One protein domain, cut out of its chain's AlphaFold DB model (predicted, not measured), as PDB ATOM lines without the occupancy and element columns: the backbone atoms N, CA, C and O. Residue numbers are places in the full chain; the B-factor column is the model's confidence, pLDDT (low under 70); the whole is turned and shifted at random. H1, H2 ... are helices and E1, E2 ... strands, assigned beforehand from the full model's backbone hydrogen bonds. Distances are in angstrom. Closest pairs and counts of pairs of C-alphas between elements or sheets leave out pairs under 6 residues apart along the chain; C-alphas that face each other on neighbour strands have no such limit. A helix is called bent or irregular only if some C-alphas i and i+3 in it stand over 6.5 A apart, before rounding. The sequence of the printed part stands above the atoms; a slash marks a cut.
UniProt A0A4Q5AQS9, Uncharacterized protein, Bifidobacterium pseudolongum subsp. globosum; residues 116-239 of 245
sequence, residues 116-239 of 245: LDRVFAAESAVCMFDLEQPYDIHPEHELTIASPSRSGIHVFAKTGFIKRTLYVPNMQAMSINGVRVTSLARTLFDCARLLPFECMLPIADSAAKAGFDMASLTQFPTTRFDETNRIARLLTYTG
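This is residues 116 to 239 of the 245 residues of an uncharacterized protein of Bifidobacterium pseudolongum subsp. globosum (UniProt A0A4Q5AQS9). A small three-stranded sheet (E1, E3, E2) makes one end of the domain and a cluster of four helices (H2, H3, H4, H5) the other, with the short helix H1 between them, on the sheet beside its edge strand E1 and packed on H2. The small hairpin of E4 and E5 lies beside H1, and H2 is the hub of the helical cluster. The printed part has 124 residues, in the order H1 E1 E2 E3 E4 E5 H2 H3 H4 H5; the larger sheet is mixed, the smaller antiparallel, and the class is mixed, helices and strands. It is compact, with a radius of gyration of the C-alphas of 14.1 A and spans of 45 by 34 by 30 A.

In the sheet, inner strand E3, residues 162 to 167, is parallel to edge strand E1, residues 142 to 147, at 25 degrees, with N 145 and O 164 2.9 A apart. E3 forms an antiparallel hairpin with edge strand E2, residues 152 to 155; N 163 and O 154 are 2.8 A apart. Residues 119 to 120 pair antiparallel with residues 145 to 146 of E1. H1, residues 122 to 126, is on the sheet at a height of 6.8 A, though over none of its strands, only just, with 2 of its C-alphas falling on E1. E4, residues 173 to 176, and E5, residues 179 to 182, form a hairpin, with N 174 and O 181 2.9 A apart; the closest C-alphas of H1 and E5, Ala 125 and Val 181, are 5.4 A apart. H2, residues 184 to 194, touches H1, closest at C-alphas 187 and 122, 5.0 A. H3, residues 197 to 209, touches H2 with residues 200 to 204 alone, closest at C-alphas 200 and 192, 5.8 A, in a helical hairpin with a shallow tilt of 16 degrees. H4, residues 214 to 219, is about perpendicular to H2, at 83 degrees, and touches it at C-alphas 217 and 189, 5.8 A. H5, residues 225 to 237, touches H2 at a steep tilt of 61 degrees, closest at C-alphas 227 and 193, 5.4 A. Every O i to N i+4 pair is within hydrogen-bond range in H1, H2 and H5, against 7 of 9 in H3 and 0 of 2 in H4, where 3 of 3 O i to N i+3 pairs are.

E1 spans 16.5 A from C-alpha 142 at (-45.083, 22.066, -13.853), E3 16.2 A and E2 10.2 A. H2 spans 15.3 A, H3 17.9 A, and H5 18.7 A to C-alpha 237 at (-42.853, 44.316, -31.448). H3 is irregular, only just: C-alphas 199 and 202 are 6.6 A apart.

The two C-alphas farthest apart, Lys 158 and Gly 239, are 45.5 A apart. The printed part has no cut; the link from H1 to E1, residues 127 to 141, is long. The mean pLDDT of the printed part is 94.2, and no printed residue is under 70.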
ATOM      1  N   LEU A 116     -55.452  28.379   0.162       91.56
ATOM      2  CA  LEU A 116     -56.106  29.685  -0.008       91.56
ATOM      3  C   LEU A 116     -55.116  30.865  -0.054       91.56
ATOM      4  O   LEU A 116     -55.361  31.890  -0.692       91.56
ATOM      5  N   ASP A 117     -53.971  30.726   0.608       92.75
ATOM      6  CA  ASP A 117     -52.901  31.719   0.658       92.75
ATOM      7  C   ASP A 117     -51.936  31.630  -0.537       92.75
ATOM      8  O   ASP A 117     -51.118  32.529  -0.741       92.75
ATOM      9  N   ARG A 118     -52.028  30.593  -1.373       96.56
ATOM     10  CA  ARG A 118     -51.116  30.408  -2.502       96.56
ATOM     11  C   ARG A 118     -51.415  31.399  -3.616       96.56
ATOM     12  O   ARG A 118     -52.539  31.472  -4.099       96.56
ATOM     13  N   VAL A 119     -50.382  32.111  -4.059       98.44
ATOM     14  CA  VAL A 119     -50.450  32.997  -5.224       98.44
ATOM     15  C   VAL A 119     -49.763  32.316  -6.401       98.44
ATOM     16  O   VAL A 119     -48.581  31.981  -6.314       98.44
ATOM     17  N   PHE A 120     -50.497  32.077  -7.482       98.56
ATOM     18  CA  PHE A 120     -49.944  31.522  -8.721       98.56
ATOM     19  C   PHE A 120     -49.288  32.630  -9.550       98.56
ATOM     20  O   PHE A 120     -49.704  33.787  -9.472       98.56
ATOM     21  N   ALA A 121     -48.257  32.286 -10.319       98.31
ATOM     22  CA  ALA A 121     -47.477  33.242 -11.108       98.31
ATOM     23  C   ALA A 121     -47.105  32.674 -12.483       98.31
ATOM     24  O   ALA A 121     -47.299  31.482 -12.731       98.31
ATOM     25  N   ALA A 122     -46.578  33.534 -13.360       97.19
ATOM     26  CA  ALA A 122     -46.147  33.184 -14.717       97.19
ATOM     27  C   ALA A 122     -47.214  32.376 -15.488       97.19
ATOM     28  O   ALA A 122     -48.383  32.762 -15.504       97.19
ATOM     29  N   GLU A 123     -46.851  31.245 -16.095       96.56
ATOM     30  CA  GLU A 123     -47.754  30.407 -16.893       96.56
ATOM     31  C   GLU A 123     -48.934  29.846 -16.080       96.56
ATOM     32  O   GLU A 123     -50.050  29.689 -16.579       96.56
ATOM     33  N   SER A 124     -48.724  29.616 -14.784       98.06
ATOM     34  CA  SER A 124     -49.776  29.152 -13.879       98.06
ATOM     35  C   SER A 124     -50.780  30.259 -13.533       98.06
ATOM     36  O   SER A 124     -51.938  29.962 -13.244       98.06
ATOM     37  N   ALA A 125     -50.378  31.532 -13.604       98.25
ATOM     38  CA  ALA A 125     -51.286  32.673 -13.490       98.25
ATOM     39  C   ALA A 125     -51.944  33.029 -14.827       98.25
ATOM     40  O   ALA A 125     -53.154  33.242 -14.859       98.25
ATOM     41  N   VAL A 126     -51.182  33.056 -15.930       97.94
ATOM     42  CA  VAL A 126     -51.676  33.487 -17.252       97.94
ATOM     43  C   VAL A 126     -52.847  32.630 -17.741       97.94
ATOM     44  O   VAL A 126     -53.776  33.147 -18.356       97.94
ATOM     45  N   CYS A 127     -52.889  31.345 -17.355       97.44
ATOM     46  CA  CYS A 127     -54.005  30.454 -17.676       97.44
ATOM     47  C   CYS A 127     -55.358  30.915 -17.097       97.44
ATOM     48  O   CYS A 127     -56.405  30.457 -17.560       97.44
ATOM     49  N   MET A 128     -55.362  31.795 -16.090       98.00
ATOM     50  CA  MET A 128     -56.571  32.343 -15.467       98.00
ATOM     51  C   MET A 128     -57.069  33.629 -16.130       98.00
ATOM     52  O   MET A 128     -58.231  33.975 -15.935       98.00
ATOM     53  N   PHE A 129     -56.226  34.327 -16.895       97.12
ATOM     54  CA  PHE A 129     -56.618  35.533 -17.620       97.12
ATOM     55  C   PHE A 129     -57.286  35.176 -18.952       97.12
ATOM     56  O   PHE A 129     -57.016  34.123 -19.537       97.12
ATOM     57  N   ASP A 130     -58.153  36.069 -19.431       95.69
ATOM     58  CA  ASP A 130     -58.799  35.950 -20.739       95.69
ATOM     59  C   ASP A 130     -57.877  36.506 -21.836       95.69
ATOM     60  O   ASP A 130     -58.098  37.580 -22.385       95.69
ATOM     61  N   LEU A 131     -56.766  35.801 -22.060       96.56
ATOM     62  CA  LEU A 131     -55.750  36.131 -23.057       96.56
ATOM     63  C   LEU A 131     -55.505  34.942 -23.983       96.56
ATOM     64  O   LEU A 131     -55.487  33.781 -23.542       96.56
ATOM     65  N   GLU A 132     -55.247  35.245 -25.253       95.38
ATOM     66  CA  GLU A 132     -54.712  34.273 -26.198       95.38
ATOM     67  C   GLU A 132     -53.313  33.847 -25.744       95.38
ATOM     68  O   GLU A 132     -52.486  34.658 -25.329       95.38
ATOM     69  N   GLN A 133     -53.062  32.540 -25.762       95.38
ATOM     70  CA  GLN A 133     -51.831  31.971 -25.230       95.38
ATOM     71  C   GLN A 133     -51.469  30.676 -25.964       95.38
ATOM     72  O   GLN A 133     -52.348  29.827 -26.152       95.38
ATOM     73  N   PRO A 134     -50.199  30.486 -26.359       96.44
ATOM     74  CA  PRO A 134     -49.755  29.237 -26.965       96.44
ATOM     75  C   PRO A 134     -49.903  28.071 -25.991       96.44
ATOM     76  O   PRO A 134     -49.721  28.223 -24.784       96.44
ATOM     77  N   TYR A 135     -50.209  26.884 -26.503       96.00
ATOM     78  CA  TYR A 135     -50.381  25.704 -25.656       96.00
ATOM     79  C   TYR A 135     -49.074  25.222 -25.012       96.00
ATOM     80  O   TYR A 135     -49.110  24.730 -23.885       96.00
ATOM     81  N   ASP A 136     -47.936  25.444 -25.669       94.31
ATOM     82  CA  ASP A 136     -46.617  24.966 -25.233       94.31
ATOM     83  C   ASP A 136     -46.135  25.600 -23.919       94.31
ATOM     84  O   ASP A 136     -45.268  25.053 -23.239       94.31
ATOM     85  N   ILE A 137     -46.736  26.720 -23.498       96.06
ATOM     86  CA  ILE A 137     -46.417  27.367 -22.216       96.06
ATOM     87  C   ILE A 137     -47.028  26.626 -21.019       96.06
ATOM     88  O   ILE A 137     -46.734  26.975 -19.878       96.06
ATOM     89  N   HIS A 138     -47.890  25.629 -21.256       95.88
ATOM     90  CA  HIS A 138     -48.599  24.863 -20.226       95.88
ATOM     91  C   HIS A 138     -48.084  23.422 -20.124       95.88
ATOM     92  O   HIS A 138     -48.854  22.489 -20.360       95.88
ATOM     93  N   PRO A 139     -46.816  23.192 -19.733       92.25
ATOM     94  CA  PRO A 139     -46.299  21.837 -19.576       92.25
ATOM     95  C   PRO A 139     -47.088  21.088 -18.496       92.25
ATOM     96  O   PRO A 139     -47.440  21.657 -17.457       92.25
ATOM     97  N   GLU A 140     -47.364  19.805 -18.721       88.31
ATOM     98  CA  GLU A 140     -48.291  19.028 -17.883       88.31
ATOM     99  C   GLU A 140     -47.817  18.861 -16.433       88.31
ATOM    100  O   GLU A 140     -48.630  18.835 -15.512       88.31
ATOM    101  N   HIS A 141     -46.502  18.812 -16.209       91.38
ATOM    102  CA  HIS A 141     -45.908  18.463 -14.913       91.38
ATOM    103  C   HIS A 141     -45.247  19.641 -14.192       91.38
ATOM    104  O   HIS A 141     -44.360  19.431 -13.366       91.38
ATOM    105  N   GLU A 142     -45.644  20.876 -14.499       95.31
ATOM    106  CA  GLU A 142     -45.083  22.066 -13.853       95.31
ATOM    107  C   GLU A 142     -46.151  22.962 -13.226       95.31
ATOM    108  O   GLU A 142     -47.286  23.047 -13.697       95.31
ATOM    109  N   LEU A 143     -45.779  23.667 -12.166       96.50
ATOM    110  CA  LEU A 143     -46.562  24.745 -11.585       96.50
ATOM    111  C   LEU A 143     -45.639  25.843 -11.060       96.50
ATOM    112  O   LEU A 143     -44.677  25.552 -10.345       96.50
ATOM    113  N   THR A 144     -46.006  27.093 -11.300       98.38
ATOM    114  CA  THR A 144     -45.293  28.266 -10.802       98.38
ATOM    115  C   THR A 144     -46.138  29.044  -9.797       98.38
ATOM    116  O   THR A 144     -47.297  29.392 -10.030       98.38
ATOM    117  N   ILE A 145     -45.543  29.323  -8.640       98.44
ATOM    118  CA  ILE A 145     -46.130  30.138  -7.574       98.44
ATOM    119  C   ILE A 145     -45.235  31.335  -7.264       98.44
ATOM    120  O   ILE A 145     -44.033  31.307  -7.522       98.44
ATOM    121  N   ALA A 146     -45.806  32.367  -6.658       98.25
ATOM    122  CA  ALA A 146     -45.085  33.514  -6.136       98.25
ATOM    123  C   ALA A 146     -44.917  33.421  -4.613       98.25
ATOM    124  O   ALA A 146     -45.790  32.927  -3.895       98.25
ATOM    125  N   SER A 147     -43.789  33.920  -4.107       97.44
ATOM    126  CA  SER A 147     -43.531  34.069  -2.677       97.44
ATOM    127  C   SER A 147     -42.799  35.382  -2.389       97.44
ATOM    128  O   SER A 147     -41.844  35.712  -3.093       97.44
ATOM    129  N   PRO A 148     -43.187  36.120  -1.331       96.25
ATOM    130  CA  PRO A 148     -42.525  37.366  -0.961       96.25
ATOM    131  C   PRO A 148     -41.213  37.165  -0.201       96.25
ATOM    132  O   PRO A 148     -40.552  38.150   0.098       96.25
ATOM    133  N   SER A 149     -40.843  35.928   0.146       96.12
ATOM    134  CA  SER A 149     -39.706  35.643   1.035       96.12
ATOM    135  C   SER A 149     -38.682  34.664   0.467       96.12
ATOM    136  O   SER A 149     -37.601  34.529   1.033       96.12
ATOM    137  N   ARG A 150     -38.984  33.965  -0.635       95.19
ATOM    138  CA  ARG A 150     -38.059  32.988  -1.225       95.19
ATOM    139  C   ARG A 150     -38.273  32.781  -2.719       95.19
ATOM    140  O   ARG A 150     -39.367  32.992  -3.234       95.19
ATOM    141  N   SER A 151     -37.243  32.265  -3.377       96.88
ATOM    142  CA  SER A 151     -37.324  31.597  -4.677       96.88
ATOM    143  C   SER A 151     -36.891  30.136  -4.542       96.88
ATOM    144  O   SER A 151     -36.322  29.738  -3.525       96.88
ATOM    145  N   GLY A 152     -37.178  29.310  -5.547       97.31
ATOM    146  CA  GLY A 152     -36.646  27.950  -5.598       97.31
ATOM    147  C   GLY A 152     -37.404  27.019  -6.531       97.31
ATOM    148  O   GLY A 152     -38.475  27.351  -7.037       97.31
ATOM    149  N   ILE A 153     -36.847  25.829  -6.727       97.56
ATOM    150  CA  ILE A 153     -37.455  24.747  -7.502       97.56
ATOM    151  C   ILE A 153     -37.563  23.531  -6.590       97.56
ATOM    152  O   ILE A 153     -36.600  23.153  -5.927       97.56
ATOM    153  N   HIS A 154     -38.743  22.926  -6.547       96.50
ATOM    154  CA  HIS A 154     -38.981  21.675  -5.844       96.50
ATOM    155  C   HIS A 154     -39.470  20.619  -6.831       96.50
ATOM    156  O   HIS A 154     -40.445  20.858  -7.540       96.50
ATOM    157  N   VAL A 155     -38.816  19.458  -6.843       96.19
ATOM    158  CA  VAL A 155     -39.199  18.313  -7.673       96.19
ATOM    159  C   VAL A 155     -39.798  17.235  -6.776       96.19
ATOM    160  O   VAL A 155     -39.157  16.771  -5.833       96.19
ATOM    161  N   PHE A 156     -41.034  16.834  -7.059       92.31
ATOM    162  CA  PHE A 156     -41.702  15.762  -6.332       92.31
ATOM    163  C   PHE A 156     -41.132  14.412  -6.778       92.31
ATOM    164  O   PHE A 156     -41.450  13.931  -7.860       92.31
ATOM    165  N   ALA A 157     -40.318  13.779  -5.929       88.62
ATOM    166  CA  ALA A 157     -39.535  12.588  -6.283       88.62
ATOM    167  C   ALA A 157     -40.343  11.442  -6.923       88.62
ATOM    168  O   ALA A 157     -39.834  10.753  -7.798       88.62
ATOM    169  N   LYS A 158     -41.601  11.239  -6.509       85.38
ATOM    170  CA  LYS A 158     -42.447  10.149  -7.022       85.38
ATOM    171  C   LYS A 158     -43.047  10.418  -8.400       85.38
ATOM    172  O   LYS A 158     -43.330   9.472  -9.118       85.38
ATOM    173  N   THR A 159     -43.298  11.680  -8.738       87.56
ATOM    174  CA  THR A 159     -44.033  12.053  -9.956       87.56
ATOM    175  C   THR A 159     -43.183  12.843 -10.945       87.56
ATOM    176  O   THR A 159     -43.636  13.109 -12.049       87.56
ATOM    177  N   GLY A 160     -41.989  13.288 -10.545       92.12
ATOM    178  CA  GLY A 160     -41.180  14.229 -11.319       92.12
ATOM    179  C   GLY A 160     -41.802  15.623 -11.440       92.12
ATOM    180  O   GLY A 160     -41.234  16.477 -12.113       92.12
ATOM    181  N   PHE A 161     -42.944  15.878 -10.787       95.38
ATOM    182  CA  PHE A 161     -43.651  17.151 -10.889       95.38
ATOM    183  C   PHE A 161     -42.770  18.290 -10.371       95.38
ATOM    184  O   PHE A 161     -42.142  18.172  -9.317       95.38
ATOM    185  N   ILE A 162     -42.740  19.406 -11.088       96.94
ATOM    186  CA  ILE A 162     -41.894  20.557 -10.791       96.94
ATOM    187  C   ILE A 162     -42.762  21.684 -10.239       96.94
ATOM    188  O   ILE A 162     -43.670  22.182 -10.894       96.94
ATOM    189  N   LYS A 163     -42.452  22.138  -9.026       97.19
ATOM    190  CA  LYS A 163     -43.005  23.368  -8.459       97.19
ATOM    191  C   LYS A 163     -41.927  24.441  -8.430       97.19
ATOM    192  O   LYS A 163     -40.998  24.361  -7.620       97.19
ATOM    193  N   ARG A 164     -42.082  25.471  -9.256       97.81
ATOM    194  CA  ARG A 164     -41.239  26.669  -9.242       97.81
ATOM    195  C   ARG A 164     -41.837  27.723  -8.317       97.81
ATOM    196  O   ARG A 164     -43.046  27.920  -8.265       97.81
ATOM    197  N   THR A 165     -40.985  28.384  -7.544       98.31
ATOM    198  CA  THR A 165     -41.344  29.508  -6.676       98.31
ATOM    199  C   THR A 165     -40.562  30.732  -7.125       98.31
ATOM    200  O   THR A 165     -39.333  30.747  -7.034       98.31
ATOM    201  N   LEU A 166     -41.269  31.750  -7.607       97.19
ATOM    202  CA  LEU A 166     -40.699  33.044  -7.959       97.19
ATOM    203  C   LEU A 166     -40.654  33.941  -6.726       97.19
ATOM    204  O   LEU A 166     -41.635  34.041  -5.987       97.19
ATOM    205  N   TYR A 167     -39.528  34.624  -6.541       96.06
ATOM    206  CA  TYR A 167     -39.421  35.671  -5.534       96.06
ATOM    207  C   TYR A 167     -40.122  36.943  -6.033       96.06
ATOM    208  O   TYR A 167     -39.824  37.470  -7.113       96.06
ATOM    209  N   VAL A 168     -41.098  37.411  -5.260       95.62
ATOM    210  CA  VAL A 168     -41.967  38.550  -5.578       95.62
ATOM    211  C   VAL A 168     -42.059  39.440  -4.334       95.62
ATOM    212  O   VAL A 168     -43.031  39.341  -3.584       95.62
ATOM    213  N   PRO A 169     -41.050  40.286  -4.059       92.06
ATOM    214  CA  PRO A 169     -41.139  41.222  -2.944       92.06
ATOM    215  C   PRO A 169     -42.306  42.188  -3.181       92.06
ATOM    216  O   PRO A 169     -42.601  42.532  -4.327       92.06
ATOM    217  N   ASN A 170     -42.980  42.606  -2.106       89.19
ATOM    218  CA  ASN A 170     -44.142  43.507  -2.168       89.19
ATOM    219  C   ASN A 170     -45.240  43.016  -3.133       89.19
ATOM    220  O   ASN A 170     -45.847  43.796  -3.865       89.19
ATOM    221  N   MET A 171     -45.458  41.695  -3.164       92.44
ATOM    222  CA  MET A 171     -46.391  41.032  -4.071       92.44
ATOM    223  C   MET A 171     -47.800  41.628  -4.000       92.44
ATOM    224  O   MET A 171     -48.509  41.465  -3.007       92.44
ATOM    225  N   GLN A 172     -48.234  42.213  -5.113       90.19
ATOM    226  CA  GLN A 172     -49.630  42.558  -5.348       90.19
ATOM    227  C   GLN A 172     -50.331  41.363  -5.999       90.19
ATOM    228  O   GLN A 172     -50.127  41.064  -7.180       90.19
ATOM    229  N   ALA A 173     -51.120  40.649  -5.199       94.06
ATOM    230  CA  ALA A 173     -51.954  39.554  -5.672       94.06
ATOM    231  C   ALA A 173     -53.367  40.059  -5.984       94.06
ATOM    232  O   ALA A 173     -53.909  40.891  -5.260       94.06
ATOM    233  N   MET A 174     -53.979  39.505  -7.025       96.19
ATOM    234  CA  MET A 174     -55.383  39.715  -7.373       96.19
ATOM    235  C   MET A 174     -56.135  38.384  -7.356       96.19
ATOM    236  O   MET A 174     -55.517  37.319  -7.397       96.19
ATOM    237  N   SER A 175     -57.466  38.428  -7.275       96.56
ATOM    238  CA  SER A 175     -58.302  37.228  -7.322       96.56
ATOM    239  C   SER A 175     -59.070  37.149  -8.636       96.56
ATOM    240  O   SER A 175     -59.728  38.111  -9.021       96.56
ATOM    241  N   ILE A 176     -59.011  35.994  -9.301       96.81
ATOM    242  CA  ILE A 176     -59.822  35.672 -10.479       96.81
ATOM    243  C   ILE A 176     -60.598  34.397 -10.163       96.81
ATOM    244  O   ILE A 176     -60.002  33.334  -9.989       96.81
ATOM    245  N   ASN A 177     -61.928  34.489 -10.059       92.31
ATOM    246  CA  ASN A 177     -62.806  33.353  -9.742       92.31
ATOM    247  C   ASN A 177     -62.358  32.554  -8.495       92.31
ATOM    248  O   ASN A 177     -62.372  31.322  -8.496       92.31
ATOM    249  N   GLY A 178     -61.909  33.256  -7.447       93.38
ATOM    250  CA  GLY A 178     -61.431  32.653  -6.197       93.38
ATOM    251  C   GLY A 178     -59.984  32.142  -6.224       93.38
ATOM    252  O   GLY A 178     -59.499  31.646  -5.213       93.38
ATOM    253  N   VAL A 179     -59.265  32.284  -7.342       97.88
ATOM    254  CA  VAL A 179     -57.839  31.938  -7.457       97.88
ATOM    255  C   VAL A 179     -56.993  33.183  -7.228       97.88
ATOM    256  O   VAL A 179     -57.185  34.179  -7.925       97.88
ATOM    257  N   ARG A 180     -56.039  33.143  -6.289       98.44
ATOM    258  CA  ARG A 180     -55.071  34.238  -6.125       98.44
ATOM    259  C   ARG A 180     -53.942  34.110  -7.145       98.44
ATOM    260  O   ARG A 180     -53.238  33.105  -7.171       98.44
ATOM    261  N   VAL A 181     -53.738  35.140  -7.952       98.56
ATOM    262  CA  VAL A 181     -52.677  35.220  -8.966       98.56
ATOM    263  C   VAL A 181     -51.870  36.502  -8.784       98.56
ATOM    264  O   VAL A 181     -52.350  37.457  -8.168       98.56
ATOM    265  N   THR A 182     -50.643  36.550  -9.297       98.19
ATOM    266  CA  THR A 182     -49.924  37.824  -9.436       98.19
ATOM    267  C   THR A 182     -50.713  38.788 -10.323       98.19
ATOM    268  O   THR A 182     -51.456  38.347 -11.201       98.19
ATOM    269  N   SER A 183     -50.564  40.103 -10.110       97.19
ATOM    270  CA  SER A 183     -51.199  41.111 -10.974       97.19
ATOM    271  C   SER A 183     -50.912  40.849 -12.458       97.19
ATOM    272  O   SER A 183     -49.899  40.228 -12.793       97.19
ATOM    273  N   LEU A 184     -51.777  41.321 -13.362       96.81
ATOM    274  CA  LEU A 184     -51.582  41.117 -14.802       96.81
ATOM    275  C   LEU A 184     -50.194  41.594 -15.261       96.81
ATOM    276  O   LEU A 184     -49.455  40.828 -15.871       96.81
ATOM    277  N   ALA A 185     -49.797  42.809 -14.865       96.31
ATOM    278  CA  ALA A 185     -48.483  43.364 -15.183       96.31
ATOM    279  C   ALA A 185     -47.338  42.467 -14.690       96.31
ATOM    280  O   ALA A 185     -46.397  42.186 -15.430       96.31
ATOM    281  N   ARG A 186     -47.439  41.962 -13.453       97.31
ATOM    282  CA  ARG A 186     -46.419  41.073 -12.894       97.31
ATOM    283  C   ARG A 186     -46.387  39.719 -13.606       97.31
ATOM    284  O   ARG A 186     -45.303  39.207 -13.867       97.31
ATOM    285  N   THR A 187     -47.548  39.167 -13.941       97.81
ATOM    286  CA  THR A 187     -47.679  37.902 -14.673       97.81
ATOM    287  C   THR A 187     -47.045  38.005 -16.057       97.81
ATOM    288  O   THR A 187     -46.231  37.158 -16.407       97.81
ATOM    289  N   LEU A 188     -47.343  39.067 -16.810       97.44
ATOM    290  CA  LEU A 188     -46.751  39.313 -18.128       97.44
ATOM    291  C   LEU A 188     -45.235  39.522 -18.043       97.44
ATOM    292  O   LEU A 188     -44.503  38.971 -18.859       97.44
ATOM    293  N   PHE A 189     -44.749  40.241 -17.028       96.94
ATOM    294  CA  PHE A 189     -43.313  40.391 -16.770       96.94
ATOM    295  C   PHE A 189     -42.627  39.051 -16.449       96.94
ATOM    296  O   PHE A 189     -41.550  38.755 -16.969       96.94
ATOM    297  N   ASP A 190     -43.247  38.213 -15.612       96.25
ATOM    298  CA  ASP A 190     -42.752  36.868 -15.298       96.25
ATOM    299  C   ASP A 190     -42.755  35.959 -16.541       96.25
ATOM    300  O   ASP A 190     -41.778  35.260 -16.797       96.25
ATOM    301  N   CYS A 191     -43.806  36.001 -17.357       96.88
ATOM    302  CA  CYS A 191     -43.858  35.269 -18.620       96.88
ATOM    303  C   CYS A 191     -42.779  35.756 -19.601       96.88
ATOM    304  O   CYS A 191     -42.060  34.931 -20.156       96.88
ATOM    305  N   ALA A 192     -42.588  37.071 -19.756       96.00
ATOM    306  CA  ALA A 192     -41.626  37.640 -20.701       96.00
ATOM    307  C   ALA A 192     -40.172  37.277 -20.383       96.00
ATOM    308  O   ALA A 192     -39.359  37.091 -21.291       96.00
ATOM    309  N   ARG A 193     -39.831  37.141 -19.097       94.06
ATOM    310  CA  ARG A 193     -38.487  36.706 -18.705       94.06
ATOM    311  C   ARG A 193     -38.296  35.190 -18.817       94.06
ATOM    312  O   ARG A 193     -37.181  34.756 -19.091       94.06
ATOM    313  N   LEU A 194     -39.342  34.386 -18.596       92.88
ATOM    314  CA  LEU A 194     -39.235  32.923 -18.502       92.88
ATOM    315  C   LEU A 194     -39.455  32.206 -19.836       92.88
ATOM    316  O   LEU A 194     -38.792  31.204 -20.099       92.88
ATOM    317  N   LEU A 195     -40.375  32.697 -20.662       94.81
ATOM    318  CA  LEU A 195     -40.778  32.042 -21.901       94.81
ATOM    319  C   LEU A 195     -39.860  32.422 -23.072       94.81
ATOM    320  O   LEU A 195     -39.280  33.514 -23.083       94.81
ATOM    321  N   PRO A 196     -39.742  31.550 -24.088       94.12
ATOM    322  CA  PRO A 196     -39.211  31.938 -25.389       94.12
ATOM    323  C   PRO A 196     -40.026  33.085 -26.005       94.12
ATOM    324  O   PRO A 196     -41.229  33.211 -25.760       94.12
ATOM    325  N   PHE A 197     -39.380  33.917 -26.821       93.81
ATOM    326  CA  PHE A 197     -39.998  35.121 -27.389       93.81
ATOM    327  C   PHE A 197     -41.232  34.788 -28.238       93.81
ATOM    328  O   PHE A 197     -42.271  35.424 -28.098       93.81
ATOM    329  N   GLU A 198     -41.134  33.743 -29.054       94.31
ATOM    330  CA  GLU A 198     -42.198  33.203 -29.900       94.31
ATOM    331  C   GLU A 198     -43.435  32.754 -29.110       94.31
ATOM    332  O   GLU A 198     -44.551  32.829 -29.614       94.31
ATOM    333  N   CYS A 199     -43.248  32.334 -27.856       96.12
ATOM    334  CA  CYS A 199     -44.344  31.958 -26.972       96.12
ATOM    335  C   CYS A 199     -44.936  33.168 -26.239       96.12
ATOM    336  O   CYS A 199     -46.131  33.197 -25.951       96.12
ATOM    337  N   MET A 200     -44.100  34.156 -25.910       96.25
ATOM    338  CA  MET A 200     -44.532  35.354 -25.194       96.25
ATOM    339  C   MET A 200     -45.287  36.338 -26.094       96.25
ATOM    340  O   MET A 200     -46.239  36.963 -25.632       96.25
ATOM    341  N   LEU A 201     -44.871  36.496 -27.355       95.56
ATOM    342  CA  LEU A 201     -45.415  37.523 -28.248       95.56
ATOM    343  C   LEU A 201     -46.948  37.438 -28.409       95.56
ATOM    344  O   LEU A 201     -47.592  38.455 -28.170       95.56
ATOM    345  N   PRO A 202     -47.573  36.264 -28.657       96.06
ATOM    346  CA  PRO A 202     -49.035  36.174 -28.751       96.06
ATOM    347  C   PRO A 202     -49.765  36.587 -27.464       96.06
ATOM    348  O   PRO A 202     -50.829  37.200 -27.516       96.06
ATOM    349  N   ILE A 203     -49.176  36.298 -26.297       97.56
ATOM    350  CA  ILE A 203     -49.731  36.695 -24.994       97.56
ATOM    351  C   ILE A 203     -49.685  38.218 -24.853       97.56
ATOM    352  O   ILE A 203     -50.644  38.839 -24.394       97.56
ATOM    353  N   ALA A 204     -48.561  38.818 -25.243       96.94
ATOM    354  CA  ALA A 204     -48.352  40.255 -25.186       96.94
ATOM    355  C   ALA A 204     -49.271  41.008 -26.159       96.94
ATOM    356  O   ALA A 204     -49.908  41.976 -25.752       96.94
ATOM    357  N   ASP A 205     -49.412  40.525 -27.394       96.12
ATOM    358  CA  ASP A 205     -50.325  41.089 -28.393       96.12
ATOM    359  C   ASP A 205     -51.780  41.013 -27.918       96.12
ATOM    360  O   ASP A 205     -52.523  41.993 -28.006       96.12
ATOM    361  N   SER A 206     -52.185  39.877 -27.338       97.25
ATOM    362  CA  SER A 206     -53.516  39.727 -26.747       97.25
ATOM    363  C   SER A 206     -53.744  40.701 -25.593       97.25
ATOM    364  O   SER A 206     -54.838  41.251 -25.474       97.25
ATOM    365  N   ALA A 207     -52.739  40.922 -24.739       97.50
ATOM    366  CA  ALA A 207     -52.837  41.862 -23.628       97.50
ATOM    367  C   ALA A 207     -52.923  43.314 -24.126       97.50
ATOM    368  O   ALA A 207     -53.793  44.060 -23.676       97.50
ATOM    369  N   ALA A 208     -52.085  43.695 -25.093       96.06
ATOM    370  CA  ALA A 208     -52.109  45.014 -25.722       96.06
ATOM    371  C   ALA A 208     -53.457  45.287 -26.408       96.06
ATOM    372  O   ALA A 208     -54.057  46.344 -26.213       96.06
ATOM    373  N   LYS A 209     -54.000  44.298 -27.130       95.31
ATOM    374  CA  LYS A 209     -55.337  44.366 -27.738       95.31
ATOM    375  C   LYS A 209     -56.451  44.515 -26.699       95.31
ATOM    376  O   LYS A 209     -57.448  45.179 -26.969       95.31
ATOM    377  N   ALA A 210     -56.276  43.936 -25.512       95.62
ATOM    378  CA  ALA A 210     -57.168  44.120 -24.369       95.62
ATOM    379  C   ALA A 210     -56.947  45.457 -23.620       95.62
ATOM    380  O   ALA A 210     -57.590  45.695 -22.599       95.62
ATOM    381  N   GLY A 211     -56.064  46.333 -24.115       95.00
ATOM    382  CA  GLY A 211     -55.807  47.666 -23.566       95.00
ATOM    383  C   GLY A 211     -54.726  47.723 -22.485       95.00
ATOM    384  O   GLY A 211     -54.605  48.740 -21.802       95.00
ATOM    385  N   PHE A 212     -53.945  46.656 -22.291       96.19
ATOM    386  CA  PHE A 212     -52.810  46.681 -21.372       96.19
ATOM    387  C   PHE A 212     -51.643  47.479 -21.974       96.19
ATOM    388  O   PHE A 212     -51.159  47.158 -23.057       96.19
ATOM    389  N   ASP A 213     -51.154  48.486 -21.249       95.50
ATOM    390  CA  ASP A 213     -49.939  49.209 -21.627       95.50
ATOM    391  C   ASP A 213     -48.695  48.343 -21.376       95.50
ATOM    392  O   ASP A 213     -48.275  48.132 -20.235       95.50
ATOM    393  N   MET A 214     -48.073  47.851 -22.448       95.00
ATOM    394  CA  MET A 214     -46.882  47.011 -22.334       95.00
ATOM    395  C   MET A 214     -45.676  47.780 -21.777       95.00
ATOM    396  O   MET A 214     -44.834  47.160 -21.120       95.00
ATOM    397  N   ALA A 215     -45.589  49.107 -21.943       93.75
ATOM    398  CA  ALA A 215     -44.484  49.901 -21.393       93.75
ATOM    399  C   ALA A 215     -44.419  49.812 -19.859       93.75
ATOM    400  O   ALA A 215     -43.330  49.848 -19.276       93.75
ATOM    401  N   SER A 216     -45.558  49.563 -19.206       93.19
ATOM    402  CA  SER A 216     -45.652  49.302 -17.769       93.19
ATOM    403  C   SER A 216     -44.837  48.088 -17.298       93.19
ATOM    404  O   SER A 216     -44.585  47.963 -16.100       93.19
ATOM    405  N   LEU A 217     -44.372  47.192 -18.178       94.38
ATOM    406  CA  LEU A 217     -43.464  46.106 -17.777       94.38
ATOM    407  C   LEU A 217     -42.085  46.612 -17.324       94.38
ATOM    408  O   LEU A 217     -41.422  45.939 -16.537       94.38
ATOM    409  N   THR A 218     -41.670  47.805 -17.765       92.44
ATOM    410  CA  THR A 218     -40.382  48.421 -17.391       92.44
ATOM    411  C   THR A 218     -40.311  48.852 -15.924       92.44
ATOM    412  O   THR A 218     -39.218  49.054 -15.401       92.44
ATOM    413  N   GLN A 219     -41.455  48.938 -15.233       91.62
ATOM    414  CA  GLN A 219     -41.505  49.263 -13.804       91.62
ATOM    415  C   GLN A 219     -40.869  48.173 -12.928       91.62
ATOM    416  O   GLN A 219     -40.510  48.422 -11.775       91.62
ATOM    417  N   PHE A 220     -40.784  46.940 -13.438       92.19
ATOM    418  CA  PHE A 220     -40.244  45.824 -12.684       92.19
ATOM    419  C   PHE A 220     -38.734  45.700 -12.906       92.19
ATOM    420  O   PHE A 220     -38.267  45.732 -14.046       92.19
ATOM    421  N   PRO A 221     -37.952  45.496 -11.834       88.69
ATOM    422  CA  PRO A 221     -36.506  45.412 -11.951       88.69
ATOM    423  C   PRO A 221     -36.086  44.130 -12.678       88.69
ATOM    424  O   PRO A 221     -36.457  43.024 -12.276       88.69
ATOM    425  N   THR A 222     -35.256  44.275 -13.710       86.12
ATOM    426  CA  THR A 222     -34.526  43.168 -14.340       86.12
ATOM    427  C   THR A 222     -33.184  42.982 -13.658       86.12
ATOM    428  O   THR A 222     -32.454  43.947 -13.444       86.12
ATOM    429  N   THR A 223     -32.840  41.742 -13.328       79.56
ATOM    430  CA  THR A 223     -31.588  41.425 -12.624       79.56
ATOM    431  C   THR A 223     -30.469  41.022 -13.571       79.56
ATOM    432  O   THR A 223     -29.296  41.101 -13.209       79.56
ATOM    433  N   ARG A 224     -30.819  40.588 -14.784       83.06
ATOM    434  CA  ARG A 224     -29.868  40.126 -15.791       83.06
ATOM    435  C   ARG A 224     -30.068  40.861 -17.111       83.06
ATOM    436  O   ARG A 224     -31.187  41.204 -17.484       83.06
ATOM    437  N   PHE A 225     -28.970  41.049 -17.836       79.25
ATOM    438  CA  PHE A 225     -28.965  41.734 -19.131       79.25
ATOM    439  C   PHE A 225     -29.835  41.027 -20.186       79.25
ATOM    440  O   PHE A 225     -30.455  41.678 -21.025       79.25
ATOM    441  N   ASP A 226     -29.932  39.694 -20.137       86.62
ATOM    442  CA  ASP A 226     -30.798  38.926 -21.031       86.62
ATOM    443  C   ASP A 226     -32.289  39.178 -20.760       86.62
ATOM    444  O   ASP A 226     -33.057  39.300 -21.712       86.62
ATOM    445  N   GLU A 227     -32.697  39.332 -19.495       87.25
ATOM    446  CA  GLU A 227     -34.065  39.725 -19.126       87.25
ATOM    447  C   GLU A 227     -34.414  41.107 -19.696       87.25
ATOM    448  O   GLU A 227     -35.474  41.273 -20.304       87.25
ATOM    449  N   THR A 228     -33.507  42.083 -19.564       87.50
ATOM    450  CA  THR A 228     -33.686  43.433 -20.121       87.50
ATOM    451  C   THR A 228     -33.884  43.385 -21.635       87.50
ATOM    452  O   THR A 228     -34.827  43.983 -22.152       87.50
ATOM    453  N   ASN A 229     -33.055  42.616 -22.348       89.25
ATOM    454  CA  ASN A 229     -33.167  42.474 -23.800       89.25
ATOM    455  C   ASN A 229     -34.462  41.779 -24.230       89.25
ATOM    456  O   ASN A 229     -35.055  42.170 -25.235       89.25
ATOM    457  N   ARG A 230     -34.922  40.765 -23.484       92.56
ATOM    458  CA  ARG A 230     -36.202  40.088 -23.757       92.56
ATOM    459  C   ARG A 230     -37.374  41.062 -23.663       92.56
ATOM    460  O   ARG A 230     -38.215  41.078 -24.558       92.56
ATOM    461  N   ILE A 231     -37.399  41.897 -22.626       93.31
ATOM    462  CA  ILE A 231     -38.465  42.887 -22.427       93.31
ATOM    463  C   ILE A 231     -38.384  43.984 -23.479       93.31
ATOM    464  O   ILE A 231     -39.387  44.255 -24.127       93.31
ATOM    465  N   ALA A 232     -37.204  44.564 -23.708       91.31
ATOM    466  CA  ALA A 232     -37.022  45.593 -24.730       91.31
ATOM    467  C   ALA A 232     -37.490  45.100 -26.106       91.31
ATOM    468  O   ALA A 232     -38.261  45.777 -26.780       91.31
ATOM    469  N   ARG A 233     -37.113  43.868 -26.479       92.62
ATOM    470  CA  ARG A 233     -37.570  43.236 -27.721       92.62
ATOM    471  C   ARG A 233     -39.093  43.082 -27.762       92.62
ATOM    472  O   ARG A 233     -39.682  43.319 -28.809       92.62
ATOM    473  N   LEU A 234     -39.738  42.710 -26.659       93.50
ATOM    474  CA  LEU A 234     -41.199  42.601 -26.594       93.50
ATOM    475  C   LEU A 234     -41.894  43.956 -26.807       93.50
ATOM    476  O   LEU A 234     -42.867  44.033 -27.556       93.50
ATOM    477  N   LEU A 235     -41.373  45.030 -26.204       92.50
ATOM    478  CA  LEU A 235     -41.922  46.384 -26.356       92.50
ATOM    479  C   LEU A 235     -41.825  46.890 -27.798       92.50
ATOM    480  O   LEU A 235     -42.776  47.485 -28.301       92.50
ATOM    481  N   THR A 236     -40.714  46.598 -28.480       91.81
ATOM    482  CA  THR A 236     -40.527  46.964 -29.890       91.81
ATOM    483  C   THR A 236     -41.589  46.335 -30.796       91.81
ATOM    484  O   THR A 236     -42.093  46.999 -31.699       91.81
ATOM    485  N   TYR A 237     -41.939  45.063 -30.570       90.31
ATOM    486  CA  TYR A 237     -42.853  44.316 -31.448       90.31
ATOM    487  C   TYR A 237     -44.334  44.533 -31.125       90.31
ATOM    488  O   TYR A 237     -45.160  44.466 -32.026       90.31
ATOM    489  N   THR A 238     -44.665  44.870 -29.880       86.88
ATOM    490  CA  THR A 238     -46.041  45.203 -29.466       86.88
ATOM    491  C   THR A 238     -46.434  46.653 -29.778       86.88
ATOM    492  O   THR A 238     -47.458  47.140 -29.306       86.88
ATOM    493  N   GLY A 239     -45.615  47.384 -30.545       71.19
ATOM    494  CA  GLY A 239     -45.876  48.781 -30.903       71.19
ATOM    495  C   GLY A 239     -45.753  49.760 -29.731       71.19
ATOM    496  O   GLY A 239     -46.163  50.908 -29.854       71.19
TER     497      GLY A 239